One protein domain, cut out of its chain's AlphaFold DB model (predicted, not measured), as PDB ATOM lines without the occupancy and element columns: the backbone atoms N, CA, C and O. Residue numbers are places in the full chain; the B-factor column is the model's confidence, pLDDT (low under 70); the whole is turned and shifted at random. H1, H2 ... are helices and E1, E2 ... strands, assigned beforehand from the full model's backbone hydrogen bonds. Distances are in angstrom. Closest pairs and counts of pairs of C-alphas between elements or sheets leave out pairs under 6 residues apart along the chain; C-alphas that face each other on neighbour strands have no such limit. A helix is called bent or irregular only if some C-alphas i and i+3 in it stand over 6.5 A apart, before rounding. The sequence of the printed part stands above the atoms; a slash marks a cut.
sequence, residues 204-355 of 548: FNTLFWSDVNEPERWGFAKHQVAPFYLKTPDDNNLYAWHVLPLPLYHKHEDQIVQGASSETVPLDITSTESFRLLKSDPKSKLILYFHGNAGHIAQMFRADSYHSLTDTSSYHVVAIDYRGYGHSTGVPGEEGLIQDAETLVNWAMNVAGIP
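What this domain is: This is residues 204 to 355 of the 548 residues of a protein of Metarhizium anisopliae BRIP 53293 (UniProt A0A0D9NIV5). A strongly twisted sheet of four strands, E1, E2, E4 and E3, forms the core of three layers, with helices on both of its faces: H2, H3 and H5 on one, H4 on the other. The longest helix, H5, crosses the sheet slantwise, while the short H1 only grazes it. The printed part has 152 residues, in the order H1, E1, E2, H2, H3, E3, H4, E4, H5; the sheet is mixed and the class is mixed, helices and strands. It is compact and rounded, with a radius of gyration of the C-alphas of 14.4 A and spans of 41 by 35 by 28 A.

Where its parts are: H1 is residues 215 to 218, beginning at C-alpha 215 (207.467, 198.102, 266.569). E1, residues 225 to 231, is 19.3 A long, and E2, residues 237 to 243, is 19.1 A. H2, residues 246 to 259, is 17.2 A long and irregular: C-alphas 251 and 254 are 8.3 A apart. H3 is residues 273 to 280. E3, residues 285 to 290, is 16.5 A long. H4, residues 302 to 310, is 12.3 A. E4, residues 315 to 320, is 16.4 A. H5, residues 334 to 350, is 24.1 A and ends at C-alpha 350 (216.975, 219.210, 253.778).

How they stand to each other: E1 and E2 form an antiparallel hairpin, with N 228 and O 240 at 2.9 A. E2 and E4 are antiparallel, with N 243 and O 317 at 2.8 A. E4 and E3 are parallel, with N 287 and O 316 at 2.9 A; E3, H4 and E4 make a strand-helix-strand unit, two parallel neighbour strands with a helix between, and its crossover is right-handed. H4 runs along E4, at 3 degrees on the local plane and a height over the sheet of 8.7 A. H3 is on the opposite face and runs across E2, at 83 degrees on the local plane. H5 lies over E2, and only just over E4 with 3 C-alphas, at a height over the sheet of 8.0 A. H2 touches H3 with residues 255 to 259 alone, at a steep tilt of 56 degrees; the closest C-alphas, of Ile 256 and Glu 273, are 5.6 A apart. H3, H4 and H5 have every O i to N i+4 pair within hydrogen-bond range, H2 has 7 of 10, and H1 is too short for such a pair.

The domain as a whole: The C-alphas farthest apart, of Asp 254 and Glu 334, are 42.0 A apart. The printed part has no cut. The links H2 to H3, E3 to H4 and E4 to H5 are long. The mean pLDDT of the printed part is 94.5; residues 261 to 263 are under 70.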
ATOM      1  N   PHE A 204     223.040 199.406 278.831       91.06
ATOM      2  CA  PHE A 204     221.960 198.879 279.669       91.06
ATOM      3  C   PHE A 204     220.616 199.120 278.970       91.06
ATOM      4  O   PHE A 204     219.965 200.149 279.163       91.06
ATOM      5  N   ASN A 205     220.224 198.177 278.113       93.50
ATOM      6  CA  ASN A 205     218.987 198.234 277.337       93.50
ATOM      7  C   ASN A 205     218.345 196.843 277.187       93.50
ATOM      8  O   ASN A 205     219.006 195.835 277.422       93.50
ATOM      9  N   THR A 206     217.062 196.778 276.826       92.69
ATOM     10  CA  THR A 206     216.276 195.528 276.754       92.69
ATOM     11  C   THR A 206     216.359 194.768 275.425       92.69
ATOM     12  O   THR A 206     215.648 193.776 275.264       92.69
ATOM     13  N   LEU A 207     217.264 195.131 274.502       91.94
ATOM     14  CA  LEU A 207     217.357 194.488 273.177       91.94
ATOM     15  C   LEU A 207     217.732 192.990 273.206       91.94
ATOM     16  O   LEU A 207     217.664 192.310 272.190       91.94
ATOM     17  N   PHE A 208     218.088 192.450 274.374       89.50
ATOM     18  CA  PHE A 208     218.284 191.014 274.589       89.50
ATOM     19  C   PHE A 208     216.973 190.213 274.760       89.50
ATOM     20  O   PHE A 208     217.022 188.986 274.772       89.50
ATOM     21  N   TRP A 209     215.814 190.883 274.845       88.94
ATOM     22  CA  TRP A 209     214.473 190.266 274.822       88.94
ATOM     23  C   TRP A 209     213.565 190.786 273.689       88.94
ATOM     24  O   TRP A 209     212.595 190.119 273.321       88.94
ATOM     25  N   SER A 210     213.834 191.983 273.161       89.50
ATOM     26  CA  SER A 210     212.948 192.705 272.237       89.50
ATOM     27  C   SER A 210     213.703 193.265 271.038       89.50
ATOM     28  O   SER A 210     214.691 193.968 271.229       89.50
ATOM     29  N   ASP A 211     213.200 193.043 269.826       92.31
ATOM     30  CA  ASP A 211     213.734 193.687 268.626       92.31
ATOM     31  C   ASP A 211     212.941 194.968 268.312       92.31
ATOM     32  O   ASP A 211     211.720 194.923 268.185       92.31
ATOM     33  N   VAL A 212     213.621 196.115 268.193       94.06
ATOM     34  CA  VAL A 212     213.012 197.403 267.794       94.06
ATOM     35  C   VAL A 212     212.691 197.480 266.299       94.06
ATOM     36  O   VAL A 212     212.008 198.404 265.862       94.06
ATOM     37  N   ASN A 213     213.120 196.490 265.518       94.12
ATOM     38  CA  ASN A 213     212.688 196.283 264.140       94.12
ATOM     39  C   ASN A 213     211.284 195.642 264.052       94.12
ATOM     40  O   ASN A 213     210.734 195.559 262.958       94.12
ATOM     41  N   GLU A 214     210.675 195.277 265.192       93.06
ATOM     42  CA  GLU A 214     209.269 194.860 265.334       93.06
ATOM     43  C   GLU A 214     208.472 195.852 266.229       93.06
ATOM     44  O   GLU A 214     208.137 195.524 267.377       93.06
ATOM     45  N   PRO A 215     208.169 197.088 265.770       95.06
ATOM     46  CA  PRO A 215     207.467 198.102 266.569       95.06
ATOM     47  C   PRO A 215     206.111 197.646 267.126       95.06
ATOM     48  O   PRO A 215     205.673 198.129 268.169       95.06
ATOM     49  N   GLU A 216     205.466 196.675 266.484       94.56
ATOM     50  CA  GLU A 216     204.202 196.066 266.900       94.56
ATOM     51  C   GLU A 216     204.266 195.494 268.334       94.56
ATOM     52  O   GLU A 216     203.250 195.465 269.031       94.56
ATOM     53  N   ARG A 217     205.461 195.129 268.836       94.31
ATOM     54  CA  ARG A 217     205.678 194.714 270.241       94.31
ATOM     55  C   ARG A 217     205.358 195.802 271.272       94.31
ATOM     56  O   ARG A 217     205.147 195.473 272.438       94.31
ATOM     57  N   TRP A 218     205.323 197.069 270.860       96.44
ATOM     58  CA  TRP A 218     204.990 198.222 271.701       96.44
ATOM     59  C   TRP A 218     203.568 198.762 271.474       96.44
ATOM     60  O   TRP A 218     203.202 199.745 272.104       96.44
ATOM     61  N   GLY A 219     202.756 198.107 270.631       96.25
ATOM     62  CA  GLY A 219     201.348 198.463 270.406       96.25
ATOM     63  C   GLY A 219     201.054 199.238 269.117       96.25
ATOM     64  O   GLY A 219     199.886 199.504 268.832       96.25
ATOM     65  N   PHE A 220     202.067 199.564 268.311       97.81
ATOM     66  CA  PHE A 220     201.874 200.203 267.004       97.81
ATOM     67  C   PHE A 220     201.185 199.271 265.997       97.81
ATOM     68  O   PHE A 220     201.378 198.054 266.018       97.81
ATOM     69  N   ALA A 221     200.409 199.850 265.077       96.31
ATOM     70  CA  ALA A 221     199.862 199.112 263.939       96.31
ATOM     71  C   ALA A 221     200.973 198.719 262.944       96.31
ATOM     72  O   ALA A 221     202.060 199.309 262.941       96.31
ATOM     73  N   LYS A 222     200.715 197.714 262.096       93.38
ATOM     74  CA  LYS A 222     201.764 197.069 261.293       93.38
ATOM     75  C   LYS A 222     202.438 198.062 260.340       93.38
ATOM     76  O   LYS A 222     201.792 198.600 259.448       93.38
ATOM     77  N   HIS A 223     203.740 198.289 260.503       92.50
ATOM     78  CA  HIS A 223     204.491 199.324 259.770       92.50
ATOM     79  C   HIS A 223     203.965 200.779 259.929       92.50
ATOM     80  O   HIS A 223     204.327 201.652 259.137       92.50
ATOM     81  N   GLN A 224     203.160 201.093 260.959       95.81
ATOM     82  CA  GLN A 224     202.854 202.485 261.357       95.81
ATOM     83  C   GLN A 224     204.135 203.240 261.740       95.81
ATOM     84  O   GLN A 224     204.264 204.446 261.505       95.81
ATOM     85  N   VAL A 225     205.080 202.507 262.326       96.62
ATOM     86  CA  VAL A 225     206.460 202.926 262.537       96.62
ATOM     87  C   VAL A 225     207.309 202.372 261.398       96.62
ATOM     88  O   VAL A 225     207.273 201.175 261.119       96.62
ATOM     89  N   ALA A 226     208.109 203.234 260.778       95.00
ATOM     90  CA  ALA A 226     209.138 202.856 259.819       95.00
ATOM     91  C   ALA A 226     210.532 203.045 260.451       95.00
ATOM     92  O   ALA A 226     210.981 204.190 260.599       95.00
ATOM     93  N   PRO A 227     211.221 201.956 260.838       95.62
ATOM     94  CA  PRO A 227     212.637 201.991 261.173       95.62
ATOM     95  C   PRO A 227     213.503 202.385 259.972       95.62
ATOM     96  O   PRO A 227     213.209 202.014 258.833       95.62
ATOM     97  N   PHE A 228     214.591 203.105 260.227       96.06
ATOM     98  CA  PHE A 228     215.617 203.456 259.242       96.06
ATOM     99  C   PHE A 228     216.933 203.826 259.938       96.06
ATOM    100  O   PHE A 228     217.013 203.825 261.167       96.06
ATOM    101  N   TYR A 229     217.964 204.170 259.162       96.69
ATOM    102  CA  TYR A 229     219.192 204.767 259.693       96.69
ATOM    103  C   TYR A 229     219.436 206.185 259.163       96.69
ATOM    104  O   TYR A 229     219.039 206.541 258.057       96.69
ATOM    105  N   LEU A 230     220.156 206.984 259.952       96.25
ATOM    106  CA  LEU A 230     220.742 208.266 259.563       96.25
ATOM    107  C   LEU A 230     222.268 208.176 259.616       96.25
ATOM    108  O   LEU A 230     222.825 207.575 260.532       96.25
ATOM    109  N   LYS A 231     222.952 208.803 258.656       96.81
ATOM    110  CA  LYS A 231     224.418 208.849 258.596       96.81
ATOM    111  C   LYS A 231     224.922 210.194 259.117       96.81
ATOM    112  O   LYS A 231     224.554 211.233 258.571       96.81
ATOM    113  N   THR A 232     225.746 210.191 260.163       97.44
ATOM    114  CA  THR A 232     226.345 211.422 260.704       97.44
ATOM    115  C   THR A 232     227.518 211.904 259.838       97.44
ATOM    116  O   THR A 232     228.128 211.107 259.118       97.44
ATOM    117  N   PRO A 233     227.918 213.187 259.942       96.56
ATOM    118  CA  PRO A 233     229.126 213.695 259.285       96.56
ATOM    119  C   PRO A 233     230.439 213.049 259.760       96.56
ATOM    120  O   PRO A 233     231.464 213.231 259.110       96.56
ATOM    121  N   ASP A 234     230.427 212.321 260.883       95.94
ATOM    122  CA  ASP A 234     231.570 211.578 261.435       95.94
ATOM    123  C   ASP A 234     231.419 210.046 261.301       95.94
ATOM    124  O   ASP A 234     231.937 209.284 262.114       95.94
ATOM    125  N   ASP A 235     230.719 209.608 260.249       95.38
ATOM    126  CA  ASP A 235     230.566 208.214 259.801       95.38
ATOM    127  C   ASP A 235     229.797 207.268 260.754       95.38
ATOM    128  O   ASP A 235     229.713 206.066 260.503       95.38
ATOM    129  N   ASN A 236     229.123 207.775 261.790       96.81
ATOM    130  CA  ASN A 236     228.232 206.954 262.615       96.81
ATOM    131  C   ASN A 236     226.885 206.705 261.916       96.81
ATOM    132  O   ASN A 236     226.327 207.590 261.268       96.81
ATOM    133  N   ASN A 237     226.338 205.501 262.092       97.25
ATOM    134  CA  ASN A 237     224.959 205.178 261.743       97.25
ATOM    135  C   ASN A 237     224.099 205.333 263.008       97.25
ATOM    136  O   ASN A 237     224.345 204.650 264.005       97.25
ATOM    137  N   LEU A 238     223.088 206.195 262.965       98.19
ATOM    138  CA  LEU A 238     222.080 206.349 264.014       98.19
ATOM    139  C   LEU A 238     220.827 205.583 263.613       98.19
ATOM    140  O   LEU A 238     220.303 205.809 262.526       98.19
ATOM    141  N   TYR A 239     220.347 204.696 264.472       98.19
ATOM    142  CA  TYR A 239     219.063 204.032 264.305       98.19
ATOM    143  C   TYR A 239     217.923 205.010 264.608       98.19
ATOM    144  O   TYR A 239     217.978 205.756 265.588       98.19
ATOM    145  N   ALA A 240     216.902 205.018 263.756       98.31
ATOM    146  CA  ALA A 240     215.824 205.990 263.785       98.31
ATOM    147  C   ALA A 240     214.461 205.325 263.562       98.31
ATOM    148  O   ALA A 240     214.340 204.344 262.829       98.31
ATOM    149  N   TRP A 241     213.419 205.893 264.164       98.25
ATOM    150  CA  TRP A 241     212.023 205.500 263.962       98.25
ATOM    151  C   TRP A 241     211.238 206.695 263.432       98.25
ATOM    152  O   TRP A 241     211.220 207.746 264.075       98.25
ATOM    153  N   HIS A 242     210.537 206.533 262.309       98.25
ATOM    154  CA  HIS A 242     209.489 207.461 261.874       98.25
ATOM    155  C   HIS A 242     208.115 206.898 262.235       98.25
ATOM    156  O   HIS A 242     207.671 205.925 261.633       98.25
ATOM    157  N   VAL A 243     207.444 207.511 263.208       98.56
ATOM    158  CA  VAL A 243     206.084 207.155 263.637       98.56
ATOM    159  C   VAL A 243     205.075 207.996 262.853       98.56
ATOM    160  O   VAL A 243     205.121 209.234 262.879       98.56
ATOM    161  N   LEU A 244     204.153 207.335 262.152       97.69
ATOM    162  CA  LEU A 244     203.036 208.001 261.484       97.69
ATOM    163  C   LEU A 244     201.904 208.354 262.466       97.69
ATOM    164  O   LEU A 244     201.577 207.540 263.336       97.69
ATOM    165  N   PRO A 245     201.229 209.511 262.279       98.06
ATOM    166  CA  PRO A 245     199.972 209.786 262.962       98.06
ATOM    167  C   PRO A 245     198.948 208.696 262.631       98.06
ATOM    168  O   PRO A 245     198.696 208.426 261.452       98.06
ATOM    169  N   LEU A 246     198.327 208.082 263.642       98.00
ATOM    170  CA  LEU A 246     197.369 206.985 263.439       98.00
ATOM    171  C   LEU A 246     196.187 207.374 262.519       98.00
ATOM    172  O   LEU A 246     195.845 206.584 261.634       98.00
ATOM    173  N   PRO A 247     195.621 208.606 262.585       97.50
ATOM    174  CA  PRO A 247     194.571 209.058 261.662       97.50
ATOM    175  C   PRO A 247     195.044 209.309 260.218       97.50
ATOM    176  O   PRO A 247     194.226 209.658 259.356       97.50
ATOM    177  N   LEU A 248     196.352 209.207 259.955       97.06
ATOM    178  CA  LEU A 248     196.953 209.213 258.622       97.06
ATOM    179  C   LEU A 248     197.287 207.783 258.178       97.06
ATOM    180  O   LEU A 248     196.898 207.412 257.075       97.06
ATOM    181  N   TYR A 249     197.899 206.967 259.048       97.31
ATOM    182  CA  TYR A 249     198.118 205.534 258.806       97.31
ATOM    183  C   TYR A 249     196.817 204.838 258.378       97.31
ATOM    184  O   TYR A 249     196.769 204.253 257.304       97.31
ATOM    185  N   HIS A 250     195.724 205.014 259.127       97.25
ATOM    186  CA  HIS A 250     194.431 204.374 258.844       97.25
ATOM    187  C   HIS A 250     193.829 204.729 257.462       97.25
ATOM    188  O   HIS A 250     192.994 203.998 256.940       97.25
ATOM    189  N   LYS A 251     194.253 205.835 256.832       96.94
ATOM    190  CA  LYS A 251     193.812 206.227 255.476       96.94
ATOM    191  C   LYS A 251     194.674 205.640 254.355       96.94
ATOM    192  O   LYS A 251     194.273 205.699 253.197       96.94
ATOM    193  N   HIS A 252     195.853 205.130 254.698       96.31
ATOM    194  CA  HIS A 252     196.890 204.671 253.774       96.31
ATOM    195  C   HIS A 252     197.397 203.257 254.115       96.31
ATOM    196  O   HIS A 252     198.397 202.816 253.560       96.31
ATOM    197  N   GLU A 253     196.707 202.540 255.007       95.50
ATOM    198  CA  GLU A 253     197.113 201.249 255.577       95.50
ATOM    199  C   GLU A 253     197.475 200.217 254.500       95.50
ATOM    200  O   GLU A 253     198.592 199.703 254.507       95.50
ATOM    201  N   ASP A 254     196.612 200.014 253.499       93.75
ATOM    202  CA  ASP A 254     196.897 199.141 252.350       93.75
ATOM    203  C   ASP A 254     198.204 199.515 251.628       93.75
ATOM    204  O   ASP A 254     198.992 198.646 251.266       93.75
ATOM    205  N   GLN A 255     198.455 200.812 251.428       92.75
ATOM    206  CA  GLN A 255     199.613 201.325 250.685       92.75
ATOM    207  C   GLN A 255     200.909 201.169 251.494       92.75
ATOM    208  O   GLN A 255     201.949 200.803 250.947       92.75
ATOM    209  N   ILE A 256     200.830 201.394 252.806       92.75
ATOM    210  CA  ILE A 256     201.941 201.250 253.751       92.75
ATOM    211  C   ILE A 256     202.312 199.767 253.909       92.75
ATOM    212  O   ILE A 256     203.479 199.403 253.764       92.75
ATOM    213  N   VAL A 257     201.322 198.896 254.137       90.31
ATOM    214  CA  VAL A 257     201.536 197.460 254.372       90.31
ATOM    215  C   VAL A 257     201.964 196.722 253.099       90.31
ATOM    216  O   VAL A 257     202.781 195.807 253.189       90.31
ATOM    217  N   GLN A 258     201.485 197.121 251.914       86.31
ATOM    218  CA  GLN A 258     201.946 196.555 250.635       86.31
ATOM    219  C   GLN A 258     203.317 197.105 250.202       86.31
ATOM    220  O   GLN A 258     204.076 196.397 249.541       86.31
ATOM    221  N   GLY A 259     203.661 198.343 250.577       76.75
ATOM    222  CA  GLY A 259     204.966 198.947 250.280       76.75
ATOM    223  C   GLY A 259     206.127 198.372 251.104       76.75
ATOM    224  O   GLY A 259     207.271 198.373 250.641       76.75
ATOM    225  N   ALA A 260     205.845 197.846 252.300       71.25
ATOM    226  CA  ALA A 260     206.819 197.259 253.224       71.25
ATOM    227  C   ALA A 260     207.334 195.876 252.758       71.25
ATOM    228  O   ALA A 260     207.018 194.834 253.327       71.25
ATOM    229  N   SER A 261     208.143 195.879 251.696       56.69
ATOM    230  CA  SER A 261     208.613 194.685 250.971       56.69
ATOM    231  C   SER A 261     210.046 194.231 251.308       56.69
ATOM    232  O   SER A 261     210.569 193.329 250.657       56.69
ATOM    233  N   SER A 262     210.688 194.833 252.317       60.44
ATOM    234  CA  SER A 262     212.059 194.506 252.744       60.44
ATOM    235  C   SER A 262     212.080 193.884 254.139       60.44
ATOM    236  O   SER A 262     211.580 194.484 255.086       60.44
ATOM    237  N   GLU A 263     212.727 192.724 254.279       61.22
ATOM    238  CA  GLU A 263     213.043 192.116 255.585       61.22
ATOM    239  C   GLU A 263     214.161 192.872 256.330       61.22
ATOM    240  O   GLU A 263     214.335 192.694 257.533       61.22
ATOM    241  N   THR A 264     214.934 193.715 255.634       73.56
ATOM    242  CA  THR A 264     216.007 194.520 256.233       73.56
ATOM    243  C   THR A 264     215.615 195.989 256.351       73.56
ATOM    244  O   THR A 264     215.059 196.582 255.421       73.56
ATOM    245  N   VAL A 265     215.938 196.589 257.500       79.19
ATOM    246  CA  VAL A 265     215.752 198.023 257.755       79.19
ATOM    247  C   VAL A 265     216.643 198.844 256.818       79.19
ATOM    248  O   VAL A 265     217.856 198.614 256.782       79.19
ATOM    249  N   PRO A 266     216.086 199.809 256.064       79.31
ATOM    250  CA  PRO A 266     216.844 200.533 255.058       79.31
ATOM    251  C   PRO A 266     217.779 201.588 255.668       79.31
ATOM    252  O   PRO A 266     217.470 202.237 256.670       79.31
ATOM    253  N   LEU A 267     218.910 201.820 254.994       74.25
ATOM    254  CA  LEU A 267     219.798 202.961 255.267       74.25
ATOM    255  C   LEU A 267     219.221 204.305 254.793       74.25
ATOM    256  O   LEU A 267     219.746 205.349 255.164       74.25
ATOM    257  N   ASP A 268     218.172 204.284 253.969       82.62
ATOM    258  CA  ASP A 268     217.447 205.475 253.535       82.62
ATOM    259  C   ASP A 268     215.938 205.205 253.516       82.62
ATOM    260  O   ASP A 268     215.460 204.275 252.868       82.62
ATOM    261  N   ILE A 269     215.187 206.046 254.223       90.69
ATOM    262  CA  ILE A 269     213.725 206.002 254.299       90.69
ATOM    263  C   ILE A 269     213.047 206.665 253.084       90.69
ATOM    264  O   ILE A 269     211.833 206.568 252.947       90.69
ATOM    265  N   THR A 270     213.776 207.334 252.176       91.44
ATOM    266  CA  THR A 270     213.143 208.133 251.103       91.44
ATOM    267  C   THR A 270     212.228 207.352 250.152       91.44
ATOM    268  O   THR A 270     211.371 207.959 249.506       91.44
ATOM    269  N   SER A 271     212.372 206.026 250.084       88.38
ATOM    270  CA  SER A 271     211.538 205.123 249.284       88.38
ATOM    271  C   SER A 271     210.263 204.631 249.984       88.38
ATOM    272  O   SER A 271     209.444 203.986 249.328       88.38
ATOM    273  N   THR A 272     210.060 204.900 251.281       90.31
ATOM    274  CA  THR A 272     208.879 204.405 252.004       90.31
ATOM    275  C   THR A 272     207.643 205.275 251.775       90.31
ATOM    276  O   THR A 272     207.711 206.499 251.626       90.31
ATOM    277  N   GLU A 273     206.470 204.645 251.849       92.19
ATOM    278  CA  GLU A 273     205.190 205.357 251.823       92.19
ATOM    279  C   GLU A 273     205.038 206.299 253.034       92.19
ATOM    280  O   GLU A 273     204.500 207.398 252.900       92.19
ATOM    281  N   SER A 274     205.596 205.940 254.200       92.88
ATOM    282  CA  SER A 274     205.599 206.813 255.381       92.88
ATOM    283  C   SER A 274     206.343 208.131 255.129       92.88
ATOM    284  O   SER A 274     205.806 209.207 255.415       92.88
ATOM    285  N   PHE A 275     207.528 208.080 254.514       95.31
ATOM    286  CA  PHE A 275     208.275 209.275 254.129       95.31
ATOM    287  C   PHE A 275     207.573 210.054 253.015       95.31
ATOM    288  O   PHE A 275     207.503 211.285 253.081       95.31
ATOM    289  N   ARG A 276     206.991 209.362 252.022       95.75
ATOM    290  CA  ARG A 276     206.191 210.002 250.966       95.75
ATOM    291  C   ARG A 276     205.041 210.818 251.564       95.75
ATOM    292  O   ARG A 276     204.811 211.947 251.128       95.75
ATOM    293  N   LEU A 277     204.349 210.288 252.571       96.38
ATOM    294  CA  LEU A 277     203.272 210.980 253.283       96.38
ATOM    295  C   LEU A 277     203.789 212.205 254.059       96.38
ATOM    296  O   LEU A 277     203.258 213.296 253.863       96.38
ATOM    297  N   LEU A 278     204.870 212.069 254.841       97.44
ATOM    298  CA  LEU A 278     205.512 213.193 255.554       97.44
ATOM    299  C   LEU A 278     205.952 214.327 254.609       97.44
ATOM    300  O   LEU A 278     205.809 215.502 254.937       97.44
ATOM    301  N   LYS A 279     206.510 213.980 253.445       96.62
ATOM    302  CA  LYS A 279     207.079 214.944 252.493       96.62
ATOM    303  C   LYS A 279     206.041 215.594 251.572       96.62
ATOM    304  O   LYS A 279     206.295 216.678 251.052       96.62
ATOM    305  N   SER A 280     204.897 214.944 251.337       94.88
ATOM    306  CA  SER A 280     203.885 215.436 250.386       94.88
ATOM    307  C   SER A 280     202.818 216.353 250.989       94.88
ATOM    308  O   SER A 280     202.210 217.106 250.228       94.88
ATOM    309  N   ASP A 281     202.616 216.373 252.313       94.38
ATOM    310  CA  ASP A 281     201.717 217.347 252.949       94.38
ATOM    311  C   ASP A 281     202.451 218.663 253.328       94.38
ATOM    312  O   ASP A 281     203.290 218.695 254.241       94.38
ATOM    313  N   PRO A 282     202.110 219.810 252.699       92.25
ATOM    314  CA  PRO A 282     202.653 221.114 253.080       92.25
ATOM    315  C   PRO A 282     202.224 221.578 254.486       92.25
ATOM    316  O   PRO A 282     202.706 222.614 254.944       92.25
ATOM    317  N   LYS A 283     201.346 220.837 255.179       93.44
ATOM    318  CA  LYS A 283     200.902 221.093 256.556       93.44
ATOM    319  C   LYS A 283     201.468 220.125 257.602       93.44
ATOM    320  O   LYS A 283     201.272 220.410 258.784       93.44
ATOM    321  N   SER A 284     202.204 219.068 257.227       95.25
ATOM    322  CA  SER A 284     202.807 218.119 258.184       95.25
ATOM    323  C   SER A 284     203.545 218.846 259.307       95.25
ATOM    324  O   SER A 284     204.451 219.643 259.052       95.25
ATOM    325  N   LYS A 285     203.154 218.561 260.549       97.88
ATOM    326  CA  LYS A 285     203.827 219.011 261.770       97.88
ATOM    327  C   LYS A 285     204.743 217.870 262.227       97.88
ATOM    328  O   LYS A 285     204.293 216.726 262.305       97.88
ATOM    329  N   LEU A 286     206.021 218.157 262.463       98.81
ATOM    330  CA  LEU A 286     207.050 217.158 262.764       98.81
ATOM    331  C   LEU A 286     207.645 217.402 264.151       98.81
ATOM    332  O   LEU A 286     208.001 218.527 264.496       98.81
ATOM    333  N   ILE A 287     207.774 216.338 264.934       98.94
ATOM    334  CA  ILE A 287     208.414 216.340 266.247       98.94
ATOM    335  C   ILE A 287     209.700 215.528 266.135       98.94
ATOM    336  O   ILE A 287     209.660 214.355 265.767       98.94
ATOM    337  N   LEU A 288     210.831 216.151 266.452       98.94
ATOM    338  CA  LEU A 288     212.126 215.480 266.537       98.94
ATOM    339  C   LEU A 288     212.381 215.134 268.001       98.94
ATOM    340  O   LEU A 288     212.480 216.034 268.837       98.94
ATOM    341  N   TYR A 289     212.397 213.839 268.308       98.88
ATOM    342  CA  TYR A 289     212.328 213.326 269.674       98.88
ATOM    343  C   TYR A 289     213.685 212.813 270.158       98.88
ATOM    344  O   TYR A 289     214.242 211.853 269.621       98.88
ATOM    345  N   PHE A 290     214.171 213.423 271.233       98.81
ATOM    346  CA  PHE A 290     215.438 213.129 271.888       98.81
ATOM    347  C   PHE A 290     215.151 212.496 273.256       98.81
ATOM    348  O   PHE A 290     214.632 213.144 274.169       98.81
ATOM    349  N   HIS A 291     215.431 211.196 273.383       98.12
ATOM    350  CA  HIS A 291     215.047 210.399 274.549       98.12
ATOM    351  C   HIS A 291     215.956 210.600 275.775       98.12
ATOM    352  O   HIS A 291     217.084 211.094 275.675       98.12
ATOM    353  N   GLY A 292     215.470 210.161 276.939       95.12
ATOM    354  CA  GLY A 292     216.209 210.165 278.202       95.12
ATOM    355  C   GLY A 292     217.394 209.202 278.268       95.12
ATOM    356  O   GLY A 292     217.781 208.574 277.285       95.12
ATOM    357  N   ASN A 293     217.993 209.091 279.452       93.50
ATOM    358  CA  ASN A 293     219.197 208.286 279.642       93.50
ATOM    359  C   ASN A 293     218.939 206.764 279.536       93.50
ATOM    360  O   ASN A 293     217.802 206.316 279.683       93.50
ATOM    361  N   ALA A 294     220.001 205.973 279.326       92.44
ATOM    362  CA  ALA A 294     219.966 204.515 279.140       92.44
ATOM    363  C   ALA A 294     219.019 204.009 278.019       92.44
ATOM    364  O   ALA A 294     218.373 204.774 277.293       92.44
ATOM    365  N   GLY A 295     218.923 202.684 277.893       93.81
ATOM    366  CA  GLY A 295     217.918 202.012 277.075       93.81
ATOM    367  C   GLY A 295     218.142 202.060 275.561       93.81
ATOM    368  O   GLY A 295     219.269 202.189 275.083       93.81
ATOM    369  N   HIS A 296     217.043 201.902 274.825       95.88
ATOM    370  CA  HIS A 296     216.948 202.017 273.365       95.88
ATOM    371  C   HIS A 296     215.707 202.849 272.980       95.88
ATOM    372  O   HIS A 296     214.891 203.161 273.856       95.88
ATOM    373  N   ILE A 297     215.521 203.182 271.700       97.44
ATOM    374  CA  ILE A 297     214.500 204.128 271.203       97.44
ATOM    375  C   ILE A 297     213.094 203.937 271.811       97.44
ATOM    376  O   ILE A 297     212.523 204.885 272.339       97.44
ATOM    377  N   ALA A 298     212.587 202.703 271.854       96.69
ATOM    378  CA  ALA A 298     211.252 202.353 272.357       96.69
ATOM    379  C   ALA A 298     211.173 201.947 273.849       96.69
ATOM    380  O   ALA A 298     210.116 201.532 274.315       96.69
ATOM    381  N   GLN A 299     212.272 201.990 274.611       94.25
ATOM    382  CA  GLN A 299     212.302 201.442 275.975       94.25
ATOM    383  C   GLN A 299     211.616 202.357 277.008       94.25
ATOM    384  O   GLN A 299     211.758 203.576 276.948       94.25
ATOM    385  N   MET A 300     210.964 201.772 278.024       91.00
ATOM    386  CA  MET A 300     210.135 202.504 279.004       91.00
ATOM    387  C   MET A 300     209.007 203.281 278.290       91.00
ATOM    388  O   MET A 300     208.623 202.929 277.179       91.00
ATOM    389  N   PHE A 301     208.509 204.364 278.891       94.88
ATOM    390  CA  PHE A 301     207.394 205.184 278.394       94.88
ATOM    391  C   PHE A 301     207.680 205.994 277.105       94.88
ATOM    392  O   PHE A 301     206.961 206.937 276.776       94.88
ATOM    393  N   ARG A 302     208.735 205.648 276.351       97.06
ATOM    394  CA  ARG A 302     209.071 206.279 275.063       97.06
ATOM    395  C   ARG A 302     208.013 205.948 274.009       97.06
ATOM    396  O   ARG A 302     207.515 206.860 273.357       97.06
ATOM    397  N   ALA A 303     207.604 204.680 273.916       97.50
ATOM    398  CA  ALA A 303     206.519 204.262 273.027       97.50
ATOM    399  C   ALA A 303     205.168 204.898 273.411       97.50
ATOM    400  O   ALA A 303     204.480 205.425 272.539       97.50
ATOM    401  N   ASP A 304     204.827 204.945 274.705       97.88
ATOM    402  CA  ASP A 304     203.606 205.605 275.201       97.88
ATOM    403  C   ASP A 304     203.572 207.107 274.871       97.88
ATOM    404  O   ASP A 304     202.516 207.656 274.541       97.88
ATOM    405  N   SER A 305     204.730 207.776 274.925       98.06
ATOM    406  CA  SER A 305     204.866 209.170 274.490       98.06
ATOM    407  C   SER A 305     204.613 209.317 272.993       98.06
ATOM    408  O   SER A 305     203.878 210.219 272.595       98.06
ATOM    409  N   TYR A 306     205.141 208.413 272.159       98.62
ATOM    410  CA  TYR A 306     204.868 208.427 270.720       98.62
ATOM    411  C   TYR A 306     203.374 208.244 270.445       98.62
ATOM    412  O   TYR A 306     202.798 209.123 269.818       98.62
ATOM    413  N   HIS A 307     202.733 207.205 270.996       98.50
ATOM    414  CA  HIS A 307     201.285 206.980 270.884       98.50
ATOM    415  C   HIS A 307     200.475 208.220 271.291       98.50
ATOM    416  O   HIS A 307     199.628 208.709 270.540       98.50
ATOM    417  N   SER A 308     200.791 208.799 272.452       97.88
ATOM    418  CA  SER A 308     200.140 210.015 272.948       97.88
ATOM    419  C   SER A 308     200.349 211.229 272.024       97.88
ATOM    420  O   SER A 308     199.462 212.078 271.921       97.88
ATOM    421  N   LEU A 309     201.483 211.308 271.318       98.38
ATOM    422  CA  LEU A 309     201.781 212.344 270.326       98.38
ATOM    423  C   LEU A 309     201.171 212.071 268.940       98.38
ATOM    424  O   LEU A 309     200.880 213.043 268.243       98.38
ATOM    425  N   THR A 310     200.967 210.815 268.523       98.25
ATOM    426  CA  THR A 310     200.567 210.439 267.149       98.25
ATOM    427  C   THR A 310     199.105 210.049 266.978       98.25
ATOM    428  O   THR A 310     198.543 210.258 265.901       98.25
ATOM    429  N   ASP A 311     198.462 209.478 267.994       97.62
ATOM    430  CA  ASP A 311     197.263 208.666 267.743       97.62
ATOM    431  C   ASP A 311     195.970 209.478 267.637       97.62
ATOM    432  O   ASP A 311     195.007 209.063 266.993       97.62
ATOM    433  N   THR A 312     195.969 210.679 268.215       95.31
ATOM    434  CA  THR A 312     194.841 211.626 268.179       95.31
ATOM    435  C   THR A 312     195.197 212.954 267.500       95.31
ATOM    436  O   THR A 312     194.451 213.929 267.600       95.31
ATOM    437  N   SER A 313     196.328 213.007 266.786       95.19
ATOM    438  CA  SER A 313     196.891 214.234 266.208       95.19
ATOM    439  C   SER A 313     197.167 214.114 264.697       95.19
ATOM    440  O   SER A 313     196.829 213.125 264.045       95.19
ATOM    441  N   SER A 314     197.789 215.152 264.127       95.12
ATOM    442  CA  SER A 314     198.406 215.135 262.793       95.12
ATOM    443  C   SER A 314     199.935 215.282 262.856       95.12
ATOM    444  O   SER A 314     200.552 215.780 261.913       95.12
ATOM    445  N   TYR A 315     200.543 214.939 263.994       98.06
ATOM    446  CA  TYR A 315     201.980 215.054 264.220       98.06
ATOM    447  C   TYR A 315     202.684 213.774 263.773       98.06
ATOM    448  O   TYR A 315     202.311 212.676 264.179       98.06
ATOM    449  N   HIS A 316     203.730 213.915 262.964       98.69
ATOM    450  CA  HIS A 316     204.713 212.850 262.790       98.69
ATOM    451  C   HIS A 316     205.750 212.960 263.908       98.69
ATOM    452  O   HIS A 316     206.193 214.068 264.222       98.69
ATOM    453  N   VAL A 317     206.190 211.830 264.455       98.88
ATOM    454  CA  VAL A 317     207.356 211.782 265.349       98.88
ATOM    455  C   VAL A 317     208.504 211.124 264.598       98.88
ATOM    456  O   VAL A 317     208.317 210.076 263.982       98.88
ATOM    457  N   VAL A 318     209.695 211.720 264.642       98.81
ATOM    458  CA  VAL A 318     210.935 211.025 264.287       98.81
ATOM    459  C   VAL A 318     211.853 211.032 265.499       98.81
ATOM    460  O   VAL A 318     212.251 212.091 265.985       98.81
ATOM    461  N   ALA A 319     212.156 209.839 265.994       98.75
ATOM    462  CA  ALA A 319     213.053 209.608 267.118       98.75
ATOM    463  C   ALA A 319     214.364 208.975 266.630       98.75
ATOM    464  O   ALA A 319     214.395 208.343 265.572       98.75
ATOM    465  N   ILE A 320     215.430 209.118 267.420       98.56
ATOM    466  CA  ILE A 320     216.727 208.463 267.199       98.56
ATOM    467  C   ILE A 320     217.221 207.791 268.481       98.56
ATOM    468  O   ILE A 320     217.043 208.341 269.564       98.56
ATOM    469  N   ASP A 321     217.895 206.649 268.343       98.44
ATOM    470  CA  ASP A 321     218.897 206.201 269.313       98.44
ATOM    471  C   ASP A 321     220.190 206.995 269.054       98.44
ATOM    472  O   ASP A 321     220.718 206.981 267.937       98.44
ATOM    473  N   TYR A 322     220.739 207.678 270.062       98.25
ATOM    474  CA  TYR A 322     222.025 208.378 269.908       98.25
ATOM    475  C   TYR A 322     223.182 207.408 269.632       98.25
ATOM    476  O   TYR A 322     223.080 206.212 269.911       98.25
ATOM    477  N   ARG A 323     224.334 207.910 269.169       98.19
ATOM    478  CA  ARG A 323     225.534 207.090 268.937       98.19
ATOM    479  C   ARG A 323     225.857 206.175 270.129       98.19
ATOM    480  O   ARG A 323     225.992 206.608 271.275       98.19
ATOM    481  N   GLY A 324     225.962 204.880 269.857       97.12
ATOM    482  CA  GLY A 324     226.223 203.834 270.840       97.12
ATOM    483  C   GLY A 324     225.025 203.359 271.677       97.12
ATOM    484  O   GLY A 324     225.217 202.385 272.414       97.12
ATOM    485  N   TYR A 325     223.839 203.973 271.593       97.69
ATOM    486  CA  TYR A 325     222.578 203.439 272.141       97.69
ATOM    487  C   TYR A 325     221.921 202.471 271.147       97.69
ATOM    488  O   TYR A 325     222.234 202.506 269.961       97.69
ATOM    489  N   GLY A 326     221.026 201.598 271.623       96.00
ATOM    490  CA  GLY A 326     220.242 200.687 270.775       96.00
ATOM    491  C   GLY A 326     221.050 199.981 269.672       96.00
ATOM    492  O   GLY A 326     222.030 199.287 269.963       96.00
ATOM    493  N   HIS A 327     220.645 200.186 268.413       96.00
ATOM    494  CA  HIS A 327     221.362 199.729 267.209       96.00
ATOM    495  C   HIS A 327     222.331 200.771 266.605       96.00
ATOM    496  O   HIS A 327     222.991 200.487 265.604       96.00
ATOM    497  N   SER A 328     222.454 201.962 267.192       97.81
ATOM    498  CA  SER A 328     223.343 203.024 266.710       97.81
ATOM    499  C   SER A 328     224.820 202.717 266.978       97.81
ATOM    500  O   SER A 328     225.211 202.256 268.057       97.81
ATOM    501  N   THR A 329     225.681 203.022 266.007       97.50
ATOM    502  CA  THR A 329     227.134 202.812 266.118       97.50
ATOM    503  C   THR A 329     227.804 203.886 266.977       97.50
ATOM    504  O   THR A 329     227.200 204.905 267.304       97.50
ATOM    505  N   GLY A 330     229.076 203.681 267.324       95.88
ATOM    506  CA  GLY A 330     229.889 204.680 268.023       95.88
ATOM    507  C   GLY A 330     229.788 204.629 269.550       95.88
ATOM    508  O   GLY A 330     229.404 203.618 270.145       95.88
ATOM    509  N   VAL A 331     230.198 205.729 270.186       95.06
ATOM    510  CA  VAL A 331     230.283 205.897 271.647       95.06
ATOM    511  C   VAL A 331     229.729 207.280 272.013       95.06
ATOM    512  O   VAL A 331     230.117 208.257 271.364       95.06
ATOM    513  N   PRO A 332     228.854 207.402 273.028       96.69
ATOM    514  CA  PRO A 332     228.254 208.678 273.401       96.69
ATOM    515  C   PRO A 332     229.246 209.633 274.081       96.69
ATOM    516  O   PRO A 332     230.207 209.224 274.736       96.69
ATOM    517  N   GLY A 333     228.979 210.926 273.920       96.25
ATOM    518  CA  GLY A 333     229.692 212.071 274.489       96.25
ATOM    519  C   GLY A 333     228.933 213.352 274.130       96.25
ATOM    520  O   GLY A 333     228.147 213.333 273.183       96.25
ATOM    521  N   GLU A 334     229.138 214.450 274.857       96.06
ATOM    522  CA  GLU A 334     228.276 215.643 274.780       96.06
ATOM    523  C   GLU A 334     228.185 216.224 273.365       96.06
ATOM    524  O   GLU A 334     227.103 216.306 272.786       96.06
ATOM    525  N   GLU A 335     229.333 216.536 272.772       96.88
ATOM    526  CA  GLU A 335     229.425 217.068 271.408       96.88
ATOM    527  C   GLU A 335     228.887 216.097 270.346       96.88
ATOM    528  O   GLU A 335     228.278 216.532 269.368       96.88
ATOM    529  N   GLY A 336     229.057 214.787 270.557       97.94
ATOM    530  CA  GLY A 336     228.575 213.754 269.640       97.94
ATOM    531  C   GLY A 336     227.052 213.620 269.659       97.94
ATOM    532  O   GLY A 336     226.432 213.589 268.604       97.94
ATOM    533  N   LEU A 337     226.431 213.626 270.840       98.56
ATOM    534  CA  LEU A 337     224.969 213.592 270.967       98.56
ATOM    535  C   LEU A 337     224.316 214.855 270.384       98.56
ATOM    536  O   LEU A 337     223.248 214.776 269.780       98.56
ATOM    537  N   ILE A 338     224.966 216.016 270.514       98.69
ATOM    538  CA  ILE A 338     224.495 217.248 269.866       98.69
ATOM    539  C   ILE A 338     224.629 217.140 268.337       98.69
ATOM    540  O   ILE A 338     223.685 217.485 267.630       98.69
ATOM    541  N   GLN A 339     225.735 216.591 267.821       98.69
ATOM    542  CA  GLN A 339     225.911 216.316 266.387       98.69
ATOM    543  C   GLN A 339     224.876 215.305 265.850       98.69
ATOM    544  O   GLN A 339     224.418 215.437 264.714       98.69
ATOM    545  N   ASP A 340     224.468 214.320 266.653       98.81
ATOM    546  CA  ASP A 340     223.420 213.356 266.295       98.81
ATOM    547  C   ASP A 340     222.063 214.057 266.122       98.81
ATOM    548  O   ASP A 340     221.361 213.851 265.127       98.81
ATOM    549  N   ALA A 341     221.726 214.968 267.038       98.88
ATOM    550  CA  ALA A 341     220.530 215.795 266.929       98.88
ATOM    551  C   ALA A 341     220.595 216.789 265.758       98.88
ATOM    552  O   ALA A 341     219.610 216.949 265.037       98.88
ATOM    553  N   GLU A 342     221.752 217.405 265.495       98.75
ATOM    554  CA  GLU A 342     221.953 218.220 264.290       98.75
ATOM    555  C   GLU A 342     221.822 217.396 263.002       98.75
ATOM    556  O   GLU A 342     221.295 217.902 262.013       98.75
ATOM    557  N   THR A 343     222.242 216.128 263.003       98.75
ATOM    558  CA  THR A 343     222.069 215.210 261.865       98.75
ATOM    559  C   THR A 343     220.579 214.979 261.590       98.75
ATOM    560  O   THR A 343     220.137 215.123 260.448       98.75
ATOM    561  N   LEU A 344     219.779 214.724 262.631       98.75
ATOM    562  CA  LEU A 344     218.327 214.564 262.511       98.75
ATOM    563  C   LEU A 344     217.618 215.854 262.048       98.75
ATOM    564  O   LEU A 344     216.768 215.798 261.157       98.75
ATOM    565  N   VAL A 345     217.979 217.022 262.594       98.88
ATOM    566  CA  VAL A 345     217.405 218.313 262.163       98.88
ATOM    567  C   VAL A 345     217.754 218.615 260.703       98.88
ATOM    568  O   VAL A 345     216.883 219.014 259.928       98.88
ATOM    569  N   ASN A 346     219.004 218.379 260.291       98.62
ATOM    570  CA  ASN A 346     219.421 218.577 258.905       98.62
ATOM    571  C   ASN A 346     218.733 217.597 257.945       98.62
ATOM    572  O   ASN A 346     218.377 218.002 256.838       98.62
ATOM    573  N   TRP A 347     218.483 216.348 258.346       98.31
ATOM    574  CA  TRP A 347     217.652 215.427 257.565       98.31
ATOM    575  C   TRP A 347     216.209 215.946 257.437       98.31
ATOM    576  O   TRP A 347     215.671 216.012 256.329       98.31
ATOM    577  N   ALA A 348     215.600 216.402 258.534       98.56
ATOM    578  CA  ALA A 348     214.226 216.901 258.536       98.56
ATOM    579  C   ALA A 348     214.044 218.129 257.625       98.56
ATOM    580  O   ALA A 348     213.088 218.198 256.849       98.56
ATOM    581  N   MET A 349     214.989 219.072 257.670       98.44
ATOM    582  CA  MET A 349     214.938 220.295 256.866       98.44
ATOM    583  C   MET A 349     215.336 220.073 255.401       98.44
ATOM    584  O   MET A 349     214.663 220.594 254.514       98.44
ATOM    585  N   ASN A 350     216.391 219.297 255.124       97.56
ATOM    586  CA  ASN A 350     216.975 219.210 253.778       97.56
ATOM    587  C   ASN A 350     216.535 217.967 252.982       97.56
ATOM    588  O   ASN A 350     216.450 218.032 251.756       97.56
ATOM    589  N   VAL A 351     216.235 216.843 253.647       96.50
ATOM    590  CA  VAL A 351     215.829 215.582 252.991       96.50
ATOM    591  C   VAL A 351     214.309 215.438 252.996       96.50
ATOM    592  O   VAL A 351     213.707 215.292 251.928       96.50
ATOM    593  N   ALA A 352     213.668 215.542 254.165       97.00
ATOM    594  CA  ALA A 352     212.205 215.529 254.279       97.00
ATOM    595  C   ALA A 352     211.556 216.851 253.813       97.00
ATOM    596  O   ALA A 352     210.403 216.846 253.393       97.00
ATOM    597  N   GLY A 353     212.300 217.964 253.808       97.25
ATOM    598  CA  GLY A 353     211.833 219.261 253.300       97.25
ATOM    599  C   GLY A 353     210.908 220.024 254.254       97.25
ATOM    600  O   GLY A 353     210.171 220.911 253.818       97.25
ATOM    601  N   ILE A 354     210.905 219.679 255.545       98.31
ATOM    602  CA  ILE A 354     210.034 220.310 256.541       98.31
ATOM    603  C   ILE A 354     210.697 221.608 257.039       98.31
ATOM    604  O   ILE A 354     211.800 221.563 257.583       98.31
ATOM    605  N   PRO A 355     210.065 222.786 256.883       97.56
ATOM    606  CA  PRO A 355     210.639 224.043 257.349       97.56
ATOM    607  C   PRO A 355     210.638 224.102 258.881       97.56
ATOM    608  O   PRO A 355     209.726 223.585 259.525       97.56
TER     609      PRO A 355